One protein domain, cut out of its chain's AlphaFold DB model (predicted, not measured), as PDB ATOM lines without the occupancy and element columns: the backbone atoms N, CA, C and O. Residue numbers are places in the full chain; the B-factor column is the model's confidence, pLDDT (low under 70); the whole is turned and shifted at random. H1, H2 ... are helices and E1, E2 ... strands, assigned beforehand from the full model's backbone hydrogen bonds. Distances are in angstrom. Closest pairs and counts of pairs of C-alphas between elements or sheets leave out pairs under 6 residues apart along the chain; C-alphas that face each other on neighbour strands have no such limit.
ATOM      1  N   PHE A   6     -41.458 -14.977  41.654       98.19
ATOM      2  CA  PHE A   6     -41.655 -14.685  40.238       98.19
ATOM      3  C   PHE A   6     -42.971 -15.274  39.705       98.19
ATOM      4  O   PHE A   6     -43.782 -14.522  39.181       98.19
ATOM      5  N   GLU A   7     -43.264 -16.555  39.951       98.44
ATOM      6  CA  GLU A   7     -44.554 -17.154  39.548       98.44
ATOM      7  C   GLU A   7     -45.748 -16.424  40.193       98.44
ATOM      8  O   GLU A   7     -46.783 -16.215  39.564       98.44
ATOM      9  N   LEU A   8     -45.605 -15.987  41.450       98.38
ATOM     10  CA  LEU A   8     -46.638 -15.189  42.120       98.38
ATOM     11  C   LEU A   8     -46.803 -13.792  41.500       98.38
ATOM     12  O   LEU A   8     -47.918 -13.277  41.486       98.38
ATOM     13  N   LEU A   9     -45.726 -13.179  40.997       98.50
ATOM     14  CA  LEU A   9     -45.787 -11.909  40.271       98.50
ATOM     15  C   LEU A   9     -46.551 -12.083  38.956       98.50
ATOM     16  O   LEU A   9     -47.420 -11.267  38.664       98.50
ATOM     17  N   GLU A  10     -46.260 -13.144  38.199       98.38
ATOM     18  CA  GLU A  10     -46.940 -13.450  36.934       98.38
ATOM     19  C   GLU A  10     -48.442 -13.665  37.145       98.38
ATOM     20  O   GLU A  10     -49.263 -13.102  36.424       98.38
ATOM     21  N   GLU A  11     -48.821 -14.420  38.177       98.25
ATOM     22  CA  GLU A  11     -50.230 -14.609  38.535       98.25
ATOM     23  C   GLU A  11     -50.911 -13.297  38.916       98.25
ATOM     24  O   GLU A  11     -52.038 -13.049  38.488       98.25
ATOM     25  N   TYR A  12     -50.229 -12.440  39.678       98.06
ATOM     26  CA  TYR A  12     -50.764 -11.137  40.065       98.06
ATOM     27  C   TYR A  12     -50.929 -10.212  38.853       98.06
ATOM     28  O   TYR A  12     -51.971  -9.581  38.694       98.06
ATOM     29  N   ALA A  13     -49.935 -10.165  37.965       98.12
ATOM     30  CA  ALA A  13     -49.995  -9.372  36.742       98.12
ATOM     31  C   ALA A  13     -51.149  -9.830  35.840       98.12
ATOM     32  O   ALA A  13     -51.920  -9.000  35.367       98.12
ATOM     33  N   ASN A  14     -51.324 -11.143  35.660       98.44
ATOM     34  CA  ASN A  14     -52.426 -11.704  34.872       98.44
ATOM     35  C   ASN A  14     -53.807 -11.389  35.463       98.44
ATOM     36  O   ASN A  14     -54.777 -11.276  34.720       98.44
ATOM     37  N   GLN A  15     -53.914 -11.268  36.787       98.00
ATOM     38  CA  GLN A  15     -55.183 -10.976  37.456       98.00
ATOM     39  C   GLN A  15     -55.535  -9.485  37.471       98.00
ATOM     40  O   GLN A  15     -56.719  -9.157  37.431       98.00
ATOM     41  N   PHE A  16     -54.539  -8.600  37.571       97.38
ATOM     42  CA  PHE A  16     -54.773  -7.192  37.916       97.38
ATOM     43  C   PHE A  16     -54.172  -6.169  36.944       97.38
ATOM     44  O   PHE A  16     -54.526  -5.000  37.038       97.38
ATOM     45  N   TYR A  17     -53.292  -6.582  36.029       96.31
ATOM     46  CA  TYR A  17     -52.509  -5.676  35.175       96.31
ATOM     47  C   TYR A  17     -52.372  -6.181  33.731       96.31
ATOM     48  O   TYR A  17     -51.333  -5.984  33.102       96.31
ATOM     49  N   ASP A  18     -53.378  -6.890  33.215       95.31
ATOM     50  CA  ASP A  18     -53.409  -7.432  31.844       95.31
ATOM     51  C   ASP A  18     -52.196  -8.313  31.478       95.31
ATOM     52  O   ASP A  18     -51.804  -8.429  30.319       95.31
ATOM     53  N   GLY A  19     -51.574  -8.938  32.484       96.00
ATOM     54  CA  GLY A  19     -50.370  -9.756  32.320       96.00
ATOM     55  C   GLY A  19     -49.071  -8.957  32.181       96.00
ATOM     56  O   GLY A  19     -48.011  -9.551  31.989       96.00
ATOM     57  N   HIS A  20     -49.109  -7.627  32.298       96.50
ATOM     58  CA  HIS A  20     -47.946  -6.772  32.087       96.50
ATOM     59  C   HIS A  20     -47.151  -6.503  33.366       96.50
ATOM     60  O   HIS A  20     -47.656  -5.995  34.371       96.50
ATOM     61  N   TYR A  21     -45.850  -6.759  33.287       97.94
ATOM     62  CA  TYR A  21     -44.870  -6.364  34.286       97.94
ATOM     63  C   TYR A  21     -43.528  -6.065  33.616       97.94
ATOM     64  O   TYR A  21     -43.188  -6.621  32.572       97.94
ATOM     65  N   THR A  22     -42.733  -5.204  34.245       98.19
ATOM     66  CA  THR A  22     -41.380  -4.856  33.809       98.19
ATOM     67  C   THR A  22     -40.376  -5.276  34.875       98.19
ATOM     68  O   THR A  22     -40.509  -4.921  36.047       98.19
ATOM     69  N   ILE A  23     -39.330  -5.998  34.463       98.38
ATOM     70  CA  ILE A  23     -38.198  -6.376  35.317       98.38
ATOM     71  C   ILE A  23     -36.919  -5.789  34.733       98.38
ATOM     72  O   ILE A  23     -36.590  -6.007  33.572       98.38
ATOM     73  N   MET A  24     -36.147  -5.103  35.571       98.12
ATOM     74  CA  MET A  24     -34.836  -4.570  35.215       98.12
ATOM     75  C   MET A  24     -33.752  -5.159  36.117       98.12
ATOM     76  O   MET A  24     -33.811  -5.034  37.345       98.12
ATOM     77  N   LYS A  25     -32.723  -5.767  35.515       98.25
ATOM     78  CA  LYS A  25     -31.511  -6.208  36.217       98.25
ATOM     79  C   LYS A  25     -30.466  -5.097  36.206       98.25
ATOM     80  O   LYS A  25     -30.019  -4.668  35.151       98.25
ATOM     81  N   PHE A  26     -29.989  -4.729  37.388       97.75
ATOM     82  CA  PHE A  26     -28.809  -3.885  37.572       97.75
ATOM     83  C   PHE A  26     -27.660  -4.700  38.161       97.75
ATOM     84  O   PHE A  26     -27.874  -5.759  38.758       97.75
ATOM     85  N   THR A  27     -26.438  -4.173  38.084       97.62
ATOM     86  CA  THR A  27     -25.246  -4.802  38.679       97.62
ATOM     87  C   THR A  27     -25.457  -5.167  40.152       97.62
ATOM     88  O   THR A  27     -25.034  -6.227  40.594       97.62
ATOM     89  N   THR A  28     -26.179  -4.331  40.910       97.62
ATOM     90  CA  THR A  28     -26.330  -4.481  42.368       97.62
ATOM     91  C   THR A  28     -27.724  -4.900  42.835       97.62
ATOM     92  O   THR A  28     -27.906  -5.170  44.021       97.62
ATOM     93  N   ASN A  29     -28.732  -4.902  41.957       98.62
ATOM     94  CA  ASN A  29     -30.124  -5.153  42.345       98.62
ATOM     95  C   ASN A  29     -31.013  -5.542  41.151       98.62
ATOM     96  O   ASN A  29     -30.546  -5.654  40.019       98.62
ATOM     97  N   TYR A  30     -32.285  -5.775  41.445       98.81
ATOM     98  CA  TYR A  30     -33.398  -5.882  40.515       98.81
ATOM     99  C   TYR A  30     -34.406  -4.782  40.835       98.81
ATOM    100  O   TYR A  30     -34.559  -4.408  42.005       98.81
ATOM    101  N   ARG A  31     -35.108  -4.309  39.809       98.69
ATOM    102  CA  ARG A  31     -36.290  -3.463  39.947       98.69
ATOM    103  C   ARG A  31     -37.470  -4.080  39.214       98.69
ATOM    104  O   ARG A  31     -37.282  -4.581  38.109       98.69
ATOM    105  N   VAL A  32     -38.643  -4.063  39.837       98.69
ATOM    106  CA  VAL A  32     -39.871  -4.672  39.314       98.69
ATOM    107  C   VAL A  32     -41.041  -3.716  39.522       98.69
ATOM    108  O   VAL A  32     -41.137  -3.088  40.575       98.69
ATOM    109  N   ALA A  33     -41.898  -3.595  38.518       98.50
ATOM    110  CA  ALA A  33     -43.184  -2.911  38.607       98.50
ATOM    111  C   ALA A  33     -44.178  -3.564  37.640       98.50
ATOM    112  O   ALA A  33     -43.767  -4.191  36.661       98.50
ATOM    113  N   PHE A  34     -45.469  -3.416  37.909       98.44
ATOM    114  CA  PHE A  34     -46.528  -3.741  36.961       98.44
ATOM    115  C   PHE A  34     -46.615  -2.665  35.870       98.44
ATOM    116  O   PHE A  34     -46.303  -1.503  36.122       98.44
ATOM    117  N   GLY A  35     -47.000  -3.052  34.654       95.25
ATOM    118  CA  GLY A  35     -47.048  -2.142  33.504       95.25
ATOM    119  C   GLY A  35     -45.728  -2.015  32.730       95.25
ATOM    120  O   GLY A  35     -44.826  -2.857  32.831       95.25
ATOM    121  N   THR A  36     -45.637  -0.974  31.898       94.25
ATOM    122  CA  THR A  36     -44.565  -0.769  30.910       94.25
ATOM    123  C   THR A  36     -44.017   0.651  30.993       94.25
ATOM    124  O   THR A  36     -44.775   1.613  30.994       94.25
ATOM    125  N   LEU A  37     -42.690   0.793  31.005       93.56
ATOM    126  CA  LEU A  37     -42.038   2.101  30.894       93.56
ATOM    127  C   LEU A  37     -42.278   2.686  29.493       93.56
ATOM    128  O   LEU A  37     -41.925   2.040  28.507       93.56
ATOM    129  N   TYR A  38     -42.840   3.897  29.399       90.06
ATOM    130  CA  TYR A  38     -43.222   4.494  28.106       90.06
ATOM    131  C   TYR A  38     -42.685   5.917  27.850       90.06
ATOM    132  O   TYR A  38     -42.849   6.431  26.746       90.06
ATOM    133  N   SER A  39     -42.019   6.571  28.812       90.31
ATOM    134  CA  SER A  39     -41.543   7.944  28.575       90.31
ATOM    135  C   SER A  39     -40.401   8.000  27.551       90.31
ATOM    136  O   SER A  39     -39.457   7.205  27.583       90.31
ATOM    137  N   THR A  40     -40.497   8.971  26.640       91.81
ATOM    138  CA  THR A  40     -39.434   9.351  25.700       91.81
ATOM    139  C   THR A  40     -38.480  10.388  26.288       91.81
ATOM    140  O   THR A  40     -37.430  10.648  25.700       91.81
ATOM    141  N   ASP A  41     -38.840  10.991  27.423       96.69
ATOM    142  CA  ASP A  41     -37.967  11.875  28.181       96.69
ATOM    143  C   ASP A  41     -37.065  11.055  29.115       96.69
ATOM    144  O   ASP A  41     -37.501  10.138  29.817       96.69
ATOM    145  N   TYR A  42     -35.770  11.364  29.099       94.38
ATOM    146  CA  TYR A  42     -34.783  10.592  29.844       94.38
ATOM    147  C   TYR A  42     -34.921  10.765  31.361       94.38
ATOM    148  O   TYR A  42     -34.732   9.799  32.108       94.38
ATOM    149  N   ASP A  43     -35.239  11.970  31.827       95.69
ATOM    150  CA  ASP A  43     -35.329  12.270  33.251       95.69
ATOM    151  C   ASP A  43     -36.616  11.696  33.850       95.69
ATOM    152  O   ASP A  43     -36.578  11.104  34.933       95.69
ATOM    153  N   GLU A  44     -37.728  11.758  33.115       94.81
ATOM    154  CA  GLU A  44     -38.965  11.059  33.474       94.81
ATOM    155  C   GLU A  44     -38.757   9.546  33.546       94.81
ATOM    156  O   GLU A  44     -39.080   8.927  34.561       94.81
ATOM    157  N   LEU A  45     -38.114   8.954  32.533       95.38
ATOM    158  CA  LEU A  45     -37.823   7.523  32.524       95.38
ATOM    159  C   LEU A  45     -36.979   7.116  33.741       95.38
ATOM    160  O   LEU A  45     -37.255   6.108  34.397       95.38
ATOM    161  N   ARG A  46     -35.953   7.902  34.092       95.19
ATOM    162  CA  ARG A  46     -35.149   7.654  35.299       95.19
ATOM    163  C   ARG A  46     -35.970   7.782  36.574       95.19
ATOM    164  O   ARG A  46     -35.751   6.996  37.501       95.19
ATOM    165  N   ASN A  47     -36.867   8.760  36.638       94.69
ATOM    166  CA  ASN A  47     -37.759   8.952  37.771       94.69
ATOM    167  C   ASN A  47     -38.683   7.738  37.944       94.69
ATOM    168  O   ASN A  47     -38.774   7.204  39.049       94.69
ATOM    169  N   ASP A  48     -39.271   7.224  36.868       95.75
ATOM    170  CA  ASP A  48     -40.155   6.054  36.918       95.75
ATOM    171  C   ASP A  48     -39.401   4.781  37.299       95.75
ATOM    172  O   ASP A  48     -39.802   4.072  38.227       95.75
ATOM    173  N   ILE A  49     -38.213   4.558  36.723       97.25
ATOM    174  CA  ILE A  49     -37.319   3.474  37.157       97.25
ATOM    175  C   ILE A  49     -37.010   3.596  38.656       97.25
ATOM    176  O   ILE A  49     -36.908   2.592  39.364       97.25
ATOM    177  N   SER A  50     -36.849   4.816  39.178       96.25
ATOM    178  CA  SER A  50     -36.538   5.033  40.592       96.25
ATOM    179  C   SER A  50     -37.678   4.617  41.530       96.25
ATOM    180  O   SER A  50     -37.377   4.125  42.627       96.25
ATOM    181  N   LYS A  51     -38.935   4.720  41.072       96.50
ATOM    182  CA  LYS A  51     -40.160   4.344  41.800       96.50
ATOM    183  C   LYS A  51     -40.423   2.835  41.807       96.50
ATOM    184  O   LYS A  51     -41.075   2.348  42.724       96.50
ATOM    185  N   MET A  52     -39.883   2.084  40.842       98.50
ATOM    186  CA  MET A  52     -40.028   0.622  40.784       98.50
ATOM    187  C   MET A  52     -39.531  -0.073  42.066       98.50
ATOM    188  O   MET A  52     -38.511   0.321  42.649       98.50
ATOM    189  N   ALA A  53     -40.174  -1.177  42.449       98.62
ATOM    190  CA  ALA A  53     -39.825  -1.954  43.636       98.62
ATOM    191  C   ALA A  53     -38.424  -2.569  43.503       98.62
ATOM    192  O   ALA A  53     -38.139  -3.308  42.565       98.62
ATOM    193  N   LYS A  54     -37.537  -2.284  44.460       98.69
ATOM    194  CA  LYS A  54     -36.132  -2.721  44.444       98.69
ATOM    195  C   LYS A  54     -35.919  -3.977  45.288       98.69
ATOM    196  O   LYS A  54     -36.417  -4.061  46.405       98.69
ATOM    197  N   GLY A  55     -35.067  -4.893  44.829       98.56
ATOM    198  CA  GLY A  55     -34.601  -6.040  45.616       98.56
ATOM    199  C   GLY A  55     -33.173  -6.455  45.267       98.56
ATOM    200  O   GLY A  55     -32.732  -6.307  44.132       98.56
ATOM    201  N   LYS A  56     -32.410  -6.971  46.242       98.44
ATOM    202  CA  LYS A  56     -31.066  -7.532  45.973       98.44
ATOM    203  C   LYS A  56     -31.136  -8.802  45.115       98.44
ATOM    204  O   LYS A  56     -30.223  -9.066  44.339       98.44
ATOM    205  N   THR A  57     -32.228  -9.550  45.234       98.50
ATOM    206  CA  THR A  57     -32.563 -10.724  44.422       98.50
ATOM    207  C   THR A  57     -33.838 -10.450  43.627       98.50
ATOM    208  O   THR A  57     -34.610  -9.559  43.990       98.50
ATOM    209  N   LEU A  58     -34.066 -11.229  42.565       98.56
ATOM    210  CA  LEU A  58     -35.317 -11.173  41.810       98.56
ATOM    211  C   LEU A  58     -36.517 -11.458  42.721       98.56
ATOM    212  O   LEU A  58     -37.479 -10.699  42.713       98.56
ATOM    213  N   GLU A  59     -36.409 -12.486  43.566       98.62
ATOM    214  CA  GLU A  59     -37.464 -12.885  44.502       98.62
ATOM    215  C   GLU A  59     -37.889 -11.738  45.428       98.62
ATOM    216  O   GLU A  59     -39.078 -11.462  45.566       98.62
ATOM    217  N   LEU A  60     -36.919 -11.021  46.012       98.75
ATOM    218  CA  LEU A  60     -37.201  -9.890  46.897       98.75
ATOM    219  C   LEU A  60     -37.820  -8.711  46.133       98.75
ATOM    220  O   LEU A  60     -38.682  -8.021  46.666       98.75
ATOM    221  N   ALA A  61     -37.388  -8.463  44.896       98.81
ATOM    222  CA  ALA A  61     -37.960  -7.388  44.088       98.81
ATOM    223  C   ALA A  61     -39.409  -7.704  43.674       98.81
ATOM    224  O   ALA A  61     -40.263  -6.825  43.763       98.81
ATOM    225  N   CYS A  62     -39.701  -8.958  43.310       98.81
ATOM    226  CA  CYS A  62     -41.059  -9.428  43.025       98.81
ATOM    227  C   CYS A  62     -41.951  -9.325  44.266       98.81
ATOM    228  O   CYS A  62     -43.043  -8.770  44.197       98.81
ATOM    229  N   GLU A  63     -41.472  -9.793  45.422       98.62
ATOM    230  CA  GLU A  63     -42.196  -9.672  46.689       98.62
ATOM    231  C   GLU A  63     -42.502  -8.212  47.035       98.62
ATOM    232  O   GLU A  63     -43.651  -7.881  47.324       98.62
ATOM    233  N   ASN A  64     -41.509  -7.326  46.929       98.75
ATOM    234  CA  ASN A  64     -41.701  -5.900  47.170       98.75
ATOM    235  C   ASN A  64     -42.697  -5.278  46.181       98.75
ATOM    236  O   ASN A  64     -43.476  -4.416  46.582       98.75
ATOM    237  N   CYS A  65     -42.695  -5.702  44.915       98.75
ATOM    238  CA  CYS A  65     -43.645  -5.223  43.913       98.75
ATOM    239  C   CYS A  65     -45.080  -5.638  44.255       98.75
ATOM    240  O   CYS A  65     -45.963  -4.788  44.275       98.75
ATOM    241  N   ILE A  66     -45.302  -6.913  44.588       98.44
ATOM    242  CA  ILE A  66     -46.631  -7.449  44.924       98.44
ATOM    243  C   ILE A  66     -47.172  -6.804  46.206       98.44
ATOM    244  O   ILE A  66     -48.318  -6.362  46.238       98.44
ATOM    245  N   VAL A  67     -46.354  -6.722  47.263       98.38
ATOM    246  CA  VAL A  67     -46.772  -6.173  48.566       98.38
ATOM    247  C   VAL A  67     -47.149  -4.699  48.458       98.38
ATOM    248  O   VAL A  67     -48.142  -4.278  49.047       98.38
ATOM    249  N   ASN A  68     -46.374  -3.923  47.696       98.25
ATOM    250  CA  ASN A  68     -46.575  -2.479  47.577       98.25
ATOM    251  C   ASN A  68     -47.409  -2.072  46.354       98.25
ATOM    252  O   ASN A  68     -47.688  -0.888  46.209       98.25
ATOM    253  N   LYS A  69     -47.806  -3.027  45.500       97.44
ATOM    254  CA  LYS A  69     -48.574  -2.800  44.264       97.44
ATOM    255  C   LYS A  69     -47.939  -1.724  43.378       97.44
ATOM    256  O   LYS A  69     -48.587  -0.761  42.987       97.44
TER     257      LYS A  69
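This is residues 6 to 69 of the 72 residues of an uncharacterized protein of Staphylococcus arlettae (UniProt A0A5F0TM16). A small antiparallel sheet of three strands lies in the middle, with H1 and H3 side by side on one face and H2 away from both of them, grazing the sheet with one end. The printed part has 64 residues, with three named helices and three named strands in the order H1 E1 E2 H2 E3 H3; the sheet's order is E1 E2 E3, and the class is mixed. It is compact, with a radius of gyration of the C-alphas of 11.4 A and spans of 31 by 27 by 16 A.

In the sheet, E1 is residues 21 to 25, 13.5 A long, E2 residues 30 to 34, 13.8 A, and E3 residues 53 to 55, 6.9 A. H3, residues 58 to 68, is 15.3 A long and ends at C-alpha 68, (-46.575, -2.479, 47.577). H1, residues 6 to 16, also 15.3 A, begins at C-alpha 6, (-41.655, -14.685, 40.238). H2 is residues 42 to 51, 14.5 A.

E1 and E2 form a hairpin, antiparallel at 170 degrees; N 22 and O 33 are 2.8 A apart. E2 and E3 are antiparallel at 151 degrees, with N 32 and O 53 2.9 A apart. H1 and H3 are on one face, as two layers, helices on a sheet. H3 has a height over the sheet of 5.3 A; it lies over E3 and, only just, with 3 C-alphas, over E2. H3 touches H1, the closest C-alphas being those of Cys 62 and Phe 6, 6.0 A; they run the same way at a shallow tilt of 31 degrees. H2 only grazes the sheet with residues 48 to 51 and is apart from H1 and H3. In H1, H2 and H3 every O i to N i+4 pair is within hydrogen-bond range.

The C-alphas farthest apart, those of Glu 7 and Asp 41, are 31.9 A apart. The printed part has no cut and no long link; E2 to H2 is short, the others tight. Mean pLDDT of the printed part is 97.2, and no printed residue is under 70.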